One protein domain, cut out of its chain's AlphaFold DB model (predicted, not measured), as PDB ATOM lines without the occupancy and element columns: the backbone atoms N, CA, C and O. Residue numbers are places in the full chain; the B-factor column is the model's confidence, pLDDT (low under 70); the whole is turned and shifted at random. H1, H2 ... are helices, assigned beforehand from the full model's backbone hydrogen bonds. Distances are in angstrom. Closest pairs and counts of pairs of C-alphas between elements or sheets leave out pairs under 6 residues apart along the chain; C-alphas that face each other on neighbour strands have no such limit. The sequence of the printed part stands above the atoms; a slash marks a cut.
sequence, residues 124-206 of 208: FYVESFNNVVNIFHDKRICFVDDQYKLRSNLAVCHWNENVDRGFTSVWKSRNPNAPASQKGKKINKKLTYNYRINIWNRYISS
ATOM      1  N   PHE A 124      83.158 129.663 139.454       82.00
ATOM      2  CA  PHE A 124      83.955 128.903 140.413       82.00
ATOM      3  C   PHE A 124      83.301 128.816 141.799       82.00
ATOM      4  O   PHE A 124      83.330 127.738 142.389       82.00
ATOM      5  N   TYR A 125      82.689 129.889 142.313       87.62
ATOM      6  CA  TYR A 125      82.011 129.849 143.612       87.62
ATOM      7  C   TYR A 125      80.779 128.954 143.568       87.62
ATOM      8  O   TYR A 125      80.583 128.153 144.476       87.62
ATOM      9  N   VAL A 126      80.018 129.009 142.475       87.94
ATOM     10  CA  VAL A 126      78.862 128.128 142.254       87.94
ATOM     11  C   VAL A 126      79.298 126.661 142.187       87.94
ATOM     12  O   VAL A 126      78.722 125.803 142.850       87.94
ATOM     13  N   GLU A 127      80.353 126.362 141.424       87.38
ATOM     14  CA  GLU A 127      80.925 125.014 141.322       87.38
ATOM     15  C   GLU A 127      81.454 124.520 142.682       87.38
ATOM     16  O   GLU A 127      81.185 123.389 143.085       87.38
ATOM     17  N   SER A 128      82.154 125.384 143.421       89.81
ATOM     18  CA  SER A 128      82.657 125.116 144.773       89.81
ATOM     19  C   SER A 128      81.521 124.823 145.757       89.81
ATOM     20  O   SER A 128      81.576 123.831 146.485       89.81
ATOM     21  N   PHE A 129      80.459 125.632 145.736       92.38
ATOM     22  CA  PHE A 129      79.289 125.443 146.586       92.38
ATOM     23  C   PHE A 129      78.579 124.129 146.273       92.38
ATOM     24  O   PHE A 129      78.340 123.335 147.179       92.38
ATOM     25  N   ASN A 130      78.340 123.829 144.994       91.38
ATOM     26  CA  ASN A 130      77.727 122.567 144.580       91.38
ATOM     27  C   ASN A 130      78.549 121.344 145.016       91.38
ATOM     28  O   ASN A 130      77.984 120.329 145.424       91.38
ATOM     29  N   ASN A 131      79.881 121.432 144.981       91.50
ATOM     30  CA  ASN A 131      80.745 120.370 145.499       91.50
ATOM     31  C   ASN A 131      80.569 120.174 147.009       91.50
ATOM     32  O   ASN A 131      80.523 119.034 147.460       91.50
ATOM     33  N   VAL A 132      80.430 121.258 147.779       93.00
ATOM     34  CA  VAL A 132      80.135 121.171 149.217       93.00
ATOM     35  C   VAL A 132      78.744 120.594 149.462       93.00
ATOM     36  O   VAL A 132      78.609 119.695 150.286       93.00
ATOM     37  N   VAL A 133      77.724 121.044 148.729       93.44
ATOM     38  CA  VAL A 133      76.360 120.509 148.846       93.44
ATOM     39  C   VAL A 133      76.355 118.999 148.632       93.44
ATOM     40  O   VAL A 133      75.793 118.299 149.462       93.44
ATOM     41  N   ASN A 134      77.069 118.482 147.627       92.81
ATOM     42  CA  ASN A 134      77.160 117.039 147.377       92.81
ATOM     43  C   ASN A 134      77.781 116.232 148.536       92.81
ATOM     44  O   ASN A 134      77.518 115.037 148.641       92.81
ATOM     45  N   ILE A 135      78.592 116.846 149.408       92.12
ATOM     46  CA  ILE A 135      79.141 116.178 150.603       92.12
ATOM     47  C   ILE A 135      78.040 115.954 151.646       92.12
ATOM     48  O   ILE A 135      77.996 114.909 152.293       92.12
ATOM     49  N   PHE A 136      77.164 116.942 151.838       91.19
ATOM     50  CA  PHE A 136      76.110 116.893 152.858       91.19
ATOM     51  C   PHE A 136      74.815 116.280 152.337       91.19
ATOM     52  O   PHE A 136      74.096 115.631 153.093       91.19
ATOM     53  N   HIS A 137      74.528 116.472 151.061       87.50
ATOM     54  CA  HIS A 137      73.382 115.949 150.351       87.50
ATOM     55  C   HIS A 137      73.882 115.304 149.054       87.50
ATOM     56  O   HIS A 137      73.961 115.947 148.008       87.50
ATOM     57  N   ASP A 138      74.217 114.014 149.128       85.81
ATOM     58  CA  ASP A 138      74.504 113.239 147.923       85.81
ATOM     59  C   ASP A 138      73.228 113.142 147.081       85.81
ATOM     60  O   ASP A 138      72.210 112.628 147.540       85.81
ATOM     61  N   LYS A 139      73.310 113.591 145.826       85.31
ATOM     62  CA  LYS A 139      72.227 113.543 144.835       85.31
ATOM     63  C   LYS A 139      71.615 112.152 144.614       85.31
ATOM     64  O   LYS A 139      70.577 112.043 143.972       85.31
ATOM     65  N   ARG A 140      72.297 111.085 145.041       88.56
ATOM     66  CA  ARG A 140      71.845 109.690 144.916       88.56
ATOM     67  C   ARG A 140      70.961 109.236 146.075       88.56
ATOM     68  O   ARG A 140      70.406 108.146 145.997       88.56
ATOM     69  N   ILE A 141      70.865 110.023 147.142       88.88
ATOM     70  CA  ILE A 141      70.124 109.673 148.350       88.88
ATOM     71  C   ILE A 141      68.963 110.652 148.494       88.88
ATOM     72  O   ILE A 141      69.168 111.858 148.591       88.88
ATOM     73  N   CYS A 142      67.738 110.132 148.529       88.00
ATOM     74  CA  CYS A 142      66.559 110.940 148.815       88.00
ATOM     75  C   CYS A 142      66.428 111.143 150.327       88.00
ATOM     76  O   CYS A 142      66.354 110.178 151.087       88.00
ATOM     77  N   PHE A 143      66.382 112.401 150.756       88.81
ATOM     78  CA  PHE A 143      66.137 112.780 152.145       88.81
ATOM     79  C   PHE A 143      64.723 113.345 152.292       88.81
ATOM     80  O   PHE A 143      64.222 114.000 151.382       88.81
ATOM     81  N   VAL A 144      64.105 113.121 153.453       92.69
ATOM     82  CA  VAL A 144      62.853 113.790 153.848       92.69
ATOM     83  C   VAL A 144      63.110 115.295 154.006       92.69
ATOM     84  O   VAL A 144      64.224 115.690 154.360       92.69
ATOM     85  N   ASP A 145      62.096 116.129 153.779       93.44
ATOM     86  CA  ASP A 145      62.199 117.596 153.706       93.44
ATOM     87  C   ASP A 145      63.000 118.245 154.844       93.44
ATOM     88  O   ASP A 145      63.839 119.115 154.597       93.44
ATOM     89  N   ASP A 146      62.807 117.811 156.091       94.00
ATOM     90  CA  ASP A 146      63.529 118.381 157.236       94.00
ATOM     91  C   ASP A 146      65.021 118.028 157.220       94.00
ATOM     92  O   ASP A 146      65.878 118.875 157.483       94.00
ATOM     93  N   GLN A 147      65.352 116.791 156.840       91.62
ATOM     94  CA  GLN A 147      66.737 116.346 156.675       91.62
ATOM     95  C   GLN A 147      67.406 117.040 155.490       91.62
ATOM     96  O   GLN A 147      68.577 117.415 155.582       91.62
ATOM     97  N   TYR A 148      66.662 117.256 154.403       91.38
ATOM     98  CA  TYR A 148      67.125 118.042 153.266       91.38
ATOM     99  C   TYR A 148      67.482 119.466 153.711       91.38
ATOM    100  O   TYR A 148      68.621 119.896 153.528       91.38
ATOM    101  N   LYS A 149      66.554 120.174 154.375       93.25
ATOM    102  CA  LYS A 149      66.765 121.551 154.861       93.25
ATOM    103  C   LYS A 149      67.962 121.640 155.804       93.25
ATOM    104  O   LYS A 149      68.818 122.510 155.630       93.25
ATOM    105  N   LEU A 150      68.059 120.721 156.766       92.88
ATOM    106  CA  LEU A 150      69.183 120.656 157.699       92.88
ATOM    107  C   LEU A 150      70.518 120.504 156.957       92.88
ATOM    108  O   LEU A 150      71.452 121.269 157.199       92.88
ATOM    109  N   ARG A 151      70.617 119.544 156.031       93.56
ATOM    110  CA  ARG A 151      71.848 119.264 155.272       93.56
ATOM    111  C   ARG A 151      72.234 120.415 154.350       93.56
ATOM    112  O   ARG A 151      73.414 120.756 154.288       93.56
ATOM    113  N   SER A 152      71.263 121.051 153.697       93.44
ATOM    114  CA  SER A 152      71.491 122.262 152.904       93.44
ATOM    115  C   SER A 152      72.049 123.399 153.763       93.44
ATOM    116  O   SER A 152      73.047 124.010 153.388       93.44
ATOM    117  N   ASN A 153      71.482 123.635 154.948       93.75
ATOM    118  CA  ASN A 153      71.977 124.665 155.863       93.75
ATOM    119  C   ASN A 153      73.391 124.349 156.380       93.75
ATOM    120  O   ASN A 153      74.243 125.236 156.427       93.75
ATOM    121  N   LEU A 154      73.687 123.082 156.695       94.31
ATOM    122  CA  LEU A 154      75.039 122.657 157.077       94.31
ATOM    123  C   LEU A 154      76.050 122.849 155.939       94.31
ATOM    124  O   LEU A 154      77.178 123.274 156.197       94.31
ATOM    125  N   ALA A 155      75.653 122.587 154.691       94.75
ATOM    126  CA  ALA A 155      76.482 122.847 153.520       94.75
ATOM    127  C   ALA A 155      76.799 124.343 153.371       94.75
ATOM    128  O   ALA A 155      77.955 124.695 153.140       94.75
ATOM    129  N   VAL A 156      75.809 125.221 153.574       95.06
ATOM    130  CA  VAL A 156      76.002 126.682 153.572       95.06
ATOM    131  C   VAL A 156      76.991 127.104 154.656       95.06
ATOM    132  O   VAL A 156      77.959 127.802 154.355       95.06
ATOM    133  N   CYS A 157      76.812 126.640 155.895       94.69
ATOM    134  CA  CYS A 157      77.745 126.937 156.981       94.69
ATOM    135  C   CYS A 157      79.171 126.461 156.666       94.69
ATOM    136  O   CYS A 157      80.129 127.210 156.851       94.69
ATOM    137  N   HIS A 158      79.313 125.233 156.157       94.81
ATOM    138  CA  HIS A 158      80.615 124.681 155.801       94.81
ATOM    139  C   HIS A 158      81.289 125.464 154.673       94.81
ATOM    140  O   HIS A 158      82.493 125.719 154.748       94.81
ATOM    141  N   TRP A 159      80.535 125.837 153.637       94.94
ATOM    142  CA  TRP A 159      81.064 126.577 152.498       94.94
ATOM    143  C   TRP A 159      81.475 127.997 152.888       94.94
ATOM    144  O   TRP A 159      82.612 128.374 152.616       94.94
ATOM    145  N   ASN A 160      80.626 128.734 153.611       93.31
ATOM    146  CA  ASN A 160      80.934 130.092 154.080       93.31
ATOM    147  C   ASN A 160      82.218 130.143 154.919       93.31
ATOM    148  O   ASN A 160      82.997 131.083 154.804       93.31
ATOM    149  N   GLU A 161      82.462 129.123 155.742       92.06
ATOM    150  CA  GLU A 161      83.674 129.052 156.560       92.06
ATOM    151  C   GLU A 161      84.939 128.745 155.730       92.06
ATOM    152  O   GLU A 161      86.041 129.130 156.117       92.06
ATOM    153  N   ASN A 162      84.811 128.058 154.587       90.94
ATOM    154  CA  ASN A 162      85.952 127.460 153.884       90.94
ATOM    155  C   ASN A 162      86.182 127.947 152.435       90.94
ATOM    156  O   ASN A 162      87.204 127.568 151.854       90.94
ATOM    157  N   VAL A 163      85.292 128.762 151.851       87.69
ATOM    158  CA  VAL A 163      85.297 129.149 150.422       87.69
ATOM    159  C   VAL A 163      86.596 129.826 149.965       87.69
ATOM    160  O   VAL A 163      87.152 129.426 148.944       87.69
ATOM    161  N   ASP A 164      87.144 130.743 150.762       86.69
ATOM    162  CA  ASP A 164      88.346 131.527 150.422       86.69
ATOM    163  C   ASP A 164      89.516 131.253 151.362       86.69
ATOM    164  O   ASP A 164      90.351 132.105 151.684       86.69
ATOM    165  N   ARG A 165      89.587 130.018 151.843       85.56
ATOM    166  CA  ARG A 165      90.634 129.620 152.767       85.56
ATOM    167  C   ARG A 165      92.020 129.819 152.148       85.56
ATOM    168  O   ARG A 165      92.334 129.294 151.080       85.56
ATOM    169  N   GLY A 166      92.884 130.512 152.889       81.62
ATOM    170  CA  GLY A 166      94.261 130.777 152.476       81.62
ATOM    171  C   GLY A 166      95.092 129.512 152.212       81.62
ATOM    172  O   GLY A 166      94.774 128.409 152.668       81.62
ATOM    173  N   PHE A 167      96.206 129.689 151.508       80.06
ATOM    174  CA  PHE A 167      97.157 128.628 151.171       80.06
ATOM    175  C   PHE A 167      98.438 128.736 152.009       80.06
ATOM    176  O   PHE A 167      98.834 129.825 152.416       80.06
ATOM    177  N   THR A 168      99.078 127.601 152.288       75.06
ATOM    178  CA  THR A 168     100.357 127.523 153.021       75.06
ATOM    179  C   THR A 168     101.562 127.378 152.094       75.06
ATOM    180  O   THR A 168     102.700 127.539 152.524       75.06
ATOM    181  N   SER A 169     101.337 127.072 150.814       69.19
ATOM    182  CA  SER A 169     102.412 126.846 149.849       69.19
ATOM    183  C   SER A 169     103.119 128.149 149.465       69.19
ATOM    184  O   SER A 169     102.490 129.041 148.892       69.19
ATOM    185  N   VAL A 170     104.432 128.214 149.683       62.47
ATOM    186  CA  VAL A 170     105.317 129.261 149.152       62.47
ATOM    187  C   VAL A 170     106.026 128.711 147.914       62.47
ATOM    188  O   VAL A 170     106.656 127.656 147.976       62.47
ATOM    189  N   TRP A 171     105.921 129.401 146.777       60.16
ATOM    190  CA  TRP A 171     106.618 129.017 145.546       60.16
ATOM    191  C   TRP A 171     107.948 129.767 145.440       60.16
ATOM    192  O   TRP A 171     107.968 130.994 145.463       60.16
ATOM    193  N   LYS A 172     109.054 129.030 145.305       58.66
ATOM    194  CA  LYS A 172     110.382 129.576 144.996       58.66
ATOM    195  C   LYS A 172     110.872 128.928 143.702       58.66
ATOM    196  O   LYS A 172     111.125 127.725 143.684       58.66
ATOM    197  N   SER A 173     110.973 129.707 142.626       55.53
ATOM    198  CA  SER A 173     111.535 129.225 141.360       55.53
ATOM    199  C   SER A 173     113.046 129.057 141.506       55.53
ATOM    200  O   SER A 173     113.723 130.013 141.879       55.53
ATOM    201  N   ARG A 174     113.581 127.862 141.228       58.25
ATOM    202  CA  ARG A 174     115.038 127.628 141.198       58.25
ATOM    203  C   ARG A 174     115.620 127.801 139.796       58.25
ATOM    204  O   ARG A 174     116.797 128.104 139.676       58.25
ATOM    205  N   ASN A 175     114.812 127.614 138.748       56.12
ATOM    206  CA  ASN A 175     115.233 127.782 137.359       56.12
ATOM    207  C   ASN A 175     114.409 128.891 136.671       56.12
ATOM    208  O   ASN A 175     113.208 128.702 136.452       56.12
ATOM    209  N   PRO A 176     115.028 130.026 136.296       57.84
ATOM    210  CA  PRO A 176     114.354 131.118 135.587       57.84
ATOM    211  C   PRO A 176     113.798 130.717 134.215       57.84
ATOM    212  O   PRO A 176     112.824 131.305 133.758       57.84
ATOM    213  N   ASN A 177     114.377 129.693 133.579       49.38
ATOM    214  CA  ASN A 177     114.082 129.323 132.192       49.38
ATOM    215  C   ASN A 177     112.891 128.356 132.057       49.38
ATOM    216  O   ASN A 177     112.374 128.163 130.959       49.38
ATOM    217  N   ALA A 178     112.428 127.747 133.155       55.59
ATOM    218  CA  ALA A 178     111.248 126.872 133.159       55.59
ATOM    219  C   ALA A 178     110.429 126.965 134.469       55.59
ATOM    220  O   ALA A 178     110.165 125.956 135.123       55.59
ATOM    221  N   PRO A 179     109.969 128.160 134.877       55.31
ATOM    222  CA  PRO A 179     109.317 128.367 136.172       55.31
ATOM    223  C   PRO A 179     107.972 127.629 136.293       55.31
ATOM    224  O   PRO A 179     107.560 127.242 137.385       55.31
ATOM    225  N   ALA A 180     107.277 127.404 135.173       56.75
ATOM    226  CA  ALA A 180     105.957 126.775 135.161       56.75
ATOM    227  C   ALA A 180     105.994 125.259 135.414       56.75
ATOM    228  O   ALA A 180     105.087 124.744 136.064       56.75
ATOM    229  N   SER A 181     107.033 124.547 134.959       57.16
ATOM    230  CA  SER A 181     107.199 123.109 135.234       57.16
ATOM    231  C   SER A 181     107.599 122.838 136.688       57.16
ATOM    232  O   SER A 181     107.383 121.743 137.194       57.16
ATOM    233  N   GLN A 182     108.122 123.855 137.379       59.91
ATOM    234  CA  GLN A 182     108.479 123.825 138.799       59.91
ATOM    235  C   GLN A 182     107.364 124.359 139.713       59.91
ATOM    236  O   GLN A 182     107.542 124.476 140.927       59.91
ATOM    237  N   LYS A 183     106.207 124.732 139.150       64.06
ATOM    238  CA  LYS A 183     105.082 125.261 139.919       64.06
ATOM    239  C   LYS A 183     104.361 124.111 140.625       64.06
ATOM    240  O   LYS A 183     103.579 123.386 140.017       64.06
ATOM    241  N   GLY A 184     104.642 123.942 141.918       67.50
ATOM    242  CA  GLY A 184     103.957 122.967 142.768       67.50
ATOM    243  C   GLY A 184     102.446 123.216 142.866       67.50
ATOM    244  O   GLY A 184     101.940 124.294 142.536       67.50
ATOM    245  N   LYS A 185     101.705 122.211 143.347       69.81
ATOM    246  CA  LYS A 185     100.277 122.371 143.650       69.81
ATOM    247  C   LYS A 185     100.106 123.301 144.852       69.81
ATOM    248  O   LYS A 185     100.837 123.185 145.834       69.81
ATOM    249  N   LYS A 186      99.122 124.205 144.785       73.38
ATOM    250  CA  LYS A 186      98.724 125.011 145.946       73.38
ATOM    251  C   LYS A 186      98.205 124.080 147.042       73.38
ATOM    252  O   LYS A 186      97.330 123.258 146.776       73.38
ATOM    253  N   ILE A 187      98.739 124.223 148.252       79.94
ATOM    254  CA  ILE A 187      98.272 123.489 149.433       79.94
ATOM    255  C   ILE A 187      97.443 124.460 150.266       79.94
ATOM    256  O   ILE A 187      97.957 125.475 150.739       79.94
ATOM    257  N   ASN A 188      96.153 124.168 150.410       81.44
ATOM    258  CA  ASN A 188      95.245 124.975 151.219       81.44
ATOM    259  C   ASN A 188      95.475 124.697 152.711       81.44
ATOM    260  O   ASN A 188      95.895 123.598 153.084       81.44
ATOM    261  N   LYS A 189      95.177 125.676 153.577       86.56
ATOM    262  CA  LYS A 189      95.136 125.457 155.037       86.56
ATOM    263  C   LYS A 189      94.147 124.328 155.382       86.56
ATOM    264  O   LYS A 189      93.319 123.960 154.558       86.56
ATOM    265  N   LYS A 190      94.225 123.752 156.586       86.81
ATOM    266  CA  LYS A 190      93.294 122.688 157.028       86.81
ATOM    267  C   LYS A 190      91.846 123.198 157.106       86.81
ATOM    268  O   LYS A 190      91.628 124.402 157.203       86.81
ATOM    269  N   LEU A 191      90.860 122.303 156.958       87.44
ATOM    270  CA  LEU A 191      89.433 122.666 157.069       87.44
ATOM    271  C   LEU A 191      89.143 122.992 158.525       87.44
ATOM    272  O   LEU A 191      89.616 122.279 159.411       87.44
ATOM    273  N   THR A 192      88.365 124.041 158.747       88.88
ATOM    274  CA  THR A 192      87.822 124.358 160.062       88.88
ATOM    275  C   THR A 192      86.336 123.997 160.088       88.88
ATOM    276  O   THR A 192      85.663 123.930 159.050       88.88
ATOM    277  N   TYR A 193      85.856 123.652 161.281       92.06
ATOM    278  CA  TYR A 193      84.481 123.211 161.530       92.06
ATOM    279  C   TYR A 193      83.862 124.002 162.687       92.06
ATOM    280  O   TYR A 193      83.092 123.455 163.480       92.06
ATOM    281  N   ASN A 194      84.205 125.285 162.799       92.31
ATOM    282  CA  ASN A 194      83.744 126.155 163.877       92.31
ATOM    283  C   ASN A 194      82.220 126.278 163.876       92.31
ATOM    284  O   ASN A 194      81.613 126.342 164.944       92.31
ATOM    285  N   TYR A 195      81.583 126.213 162.703       92.31
ATOM    286  CA  TYR A 195      80.125 126.171 162.612       92.31
ATOM    287  C   TYR A 195      79.501 125.041 163.448       92.31
ATOM    288  O   TYR A 195      78.453 125.253 164.050       92.31
ATOM    289  N   ARG A 196      80.140 123.865 163.553       91.19
ATOM    290  CA  ARG A 196      79.617 122.739 164.351       91.19
ATOM    291  C   ARG A 196      79.633 123.060 165.839       91.19
ATOM    292  O   ARG A 196      78.645 122.826 166.524       91.19
ATOM    293  N   ILE A 197      80.745 123.627 166.305       92.88
ATOM    294  CA  ILE A 197      80.927 124.037 167.701       92.88
ATOM    295  C   ILE A 197      79.918 125.136 168.047       92.88
ATOM    296  O   ILE A 197      79.231 125.051 169.058       92.88
ATOM    297  N   ASN A 198      79.757 126.128 167.169       92.75
ATOM    298  CA  ASN A 198      78.815 127.225 167.375       92.75
ATOM    299  C   ASN A 198      77.355 126.752 167.415       92.75
ATOM    300  O   ASN A 198      76.587 127.233 168.245       92.75
ATOM    301  N   ILE A 199      76.965 125.815 166.543       91.38
ATOM    302  CA  ILE A 199      75.621 125.216 166.561       91.38
ATOM    303  C   ILE A 199      75.397 124.457 167.871       91.38
ATOM    304  O   ILE A 199      74.367 124.656 168.509       91.38
ATOM    305  N   TRP A 200      76.364 123.636 168.290       91.94
ATOM    306  CA  TRP A 200      76.278 122.887 169.542       91.94
ATOM    307  C   TRP A 200      76.136 123.810 170.752       91.94
ATOM    308  O   TRP A 200      75.229 123.635 171.558       91.94
ATOM    309  N   ASN A 201      76.972 124.845 170.837       93.75
ATOM    310  CA  ASN A 201      76.925 125.801 171.938       93.75
ATOM    311  C   ASN A 201      75.574 126.525 171.994       93.75
ATOM    312  O   ASN A 201      74.989 126.620 173.064       93.75
ATOM    313  N   ARG A 202      75.034 126.968 170.848       92.06
ATOM    314  CA  ARG A 202      73.698 127.591 170.789       92.06
ATOM    315  C   ARG A 202      72.587 126.641 171.218       92.06
ATOM    316  O   ARG A 202      71.662 127.070 171.894       92.06
ATOM    317  N   TYR A 203      72.676 125.374 170.820       91.94
ATOM    318  CA  TYR A 203      71.721 124.355 171.235       91.94
ATOM    319  C   TYR A 203      71.764 124.156 172.753       91.94
ATOM    320  O   TYR A 203      70.728 124.240 173.398       91.94
ATOM    321  N   ILE A 204      72.953 123.997 173.343       94.81
ATOM    322  CA  ILE A 204      73.112 123.868 174.798       94.81
ATOM    323  C   ILE A 204      72.601 125.113 175.534       94.81
ATOM    324  O   ILE A 204      71.848 124.978 176.491       94.81
ATOM    325  N   SER A 205      72.925 126.315 175.054       92.94
ATOM    326  CA  SER A 205      72.414 127.570 175.618       92.94
ATOM    327  C   SER A 205      70.900 127.751 175.493       92.94
ATOM    328  O   SER A 205      70.381 128.679 176.084       92.94
ATOM    329  N   SER A 206      70.182 126.928 174.725       91.88
ATOM    330  CA  SER A 206      68.712 126.993 174.692       91.88
ATOM    331  C   SER A 206      68.044 126.249 175.854       91.88
ATOM    332  O   SER A 206      66.848 126.419 176.076       91.88
TER     333      SER A 206
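This is residues 124 to 206 of the 208 residues of an uncharacterized protein of Mytilus galloprovincialis (UniProt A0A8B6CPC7). Three helices make one end of an extended model, and a long loop without named elements, residues 163 to 193, runs out from them as far as the tip around Asn 177 and folds back, making much of the length. H2, the longest helix, is the middle piece: H1 packs across one side of it, and on the other side H3 meets it near its last residues and opens away from it as a V, with residues 200 to 206 sticking out. The printed part has 83 residues with three named helices, in the order H1, H2, H3, and no named strand; the class is all helix, with 42 of the 83 residues in helices. The whole is extended and flat, with a radius of gyration of the C-alphas of 18.4 A and spans of 59 by 33 by 16 A.

H1, residues 124 to 136, touches H2, residues 145 to 162, with 15 pairs of C-alphas within 8 A. H2 touches H1 with its residues 151 to 159 alone, and the closest C-alphas of the two are those of Val 133 and Ala 155, 5.2 A apart. H1 and H2 run opposite ways at a steep tilt of 49 degrees. H2 touches H3, residues 194 to 204, with its residues 157 to 161 alone, in 4 pairs of C-alphas within 8 A. The closest C-alphas there are those of Cys 157 and Tyr 195, 6.2 A apart. H2 and H3 also run opposite ways at a steep tilt of 49 degrees. H1 and H3 are apart. In H2 and H3 every O i to N i+4 pair is within hydrogen-bond range; in H1 it is 8 of 9.

H1 begins at C-alpha 124, at (83.955, 128.903, 140.413), and measures 19.0 A from first to last C-alpha. H2 begins at C-alpha 145, at (62.199, 117.596, 153.706), and measures 25.7 A. H3 measures 15.4 A and ends at C-alpha 204, at (73.112, 123.868, 174.798).

The two C-alphas farthest apart, those of Asn 177 and Ser 206, are 62.2 A apart. The link from H1 to H2 has 8 residues and is short; the link from H2 to H3 has 31 residues and is long, its C-alphas lying 6 to 36 A from the mean of all C-alphas. Residues 200 to 206, of which 200 to 204 belong to H3, stand free. The printed part has no cut. Its mean pLDDT is 83.7, and residues 169 to 185, 17 residues in the long link, are under 70.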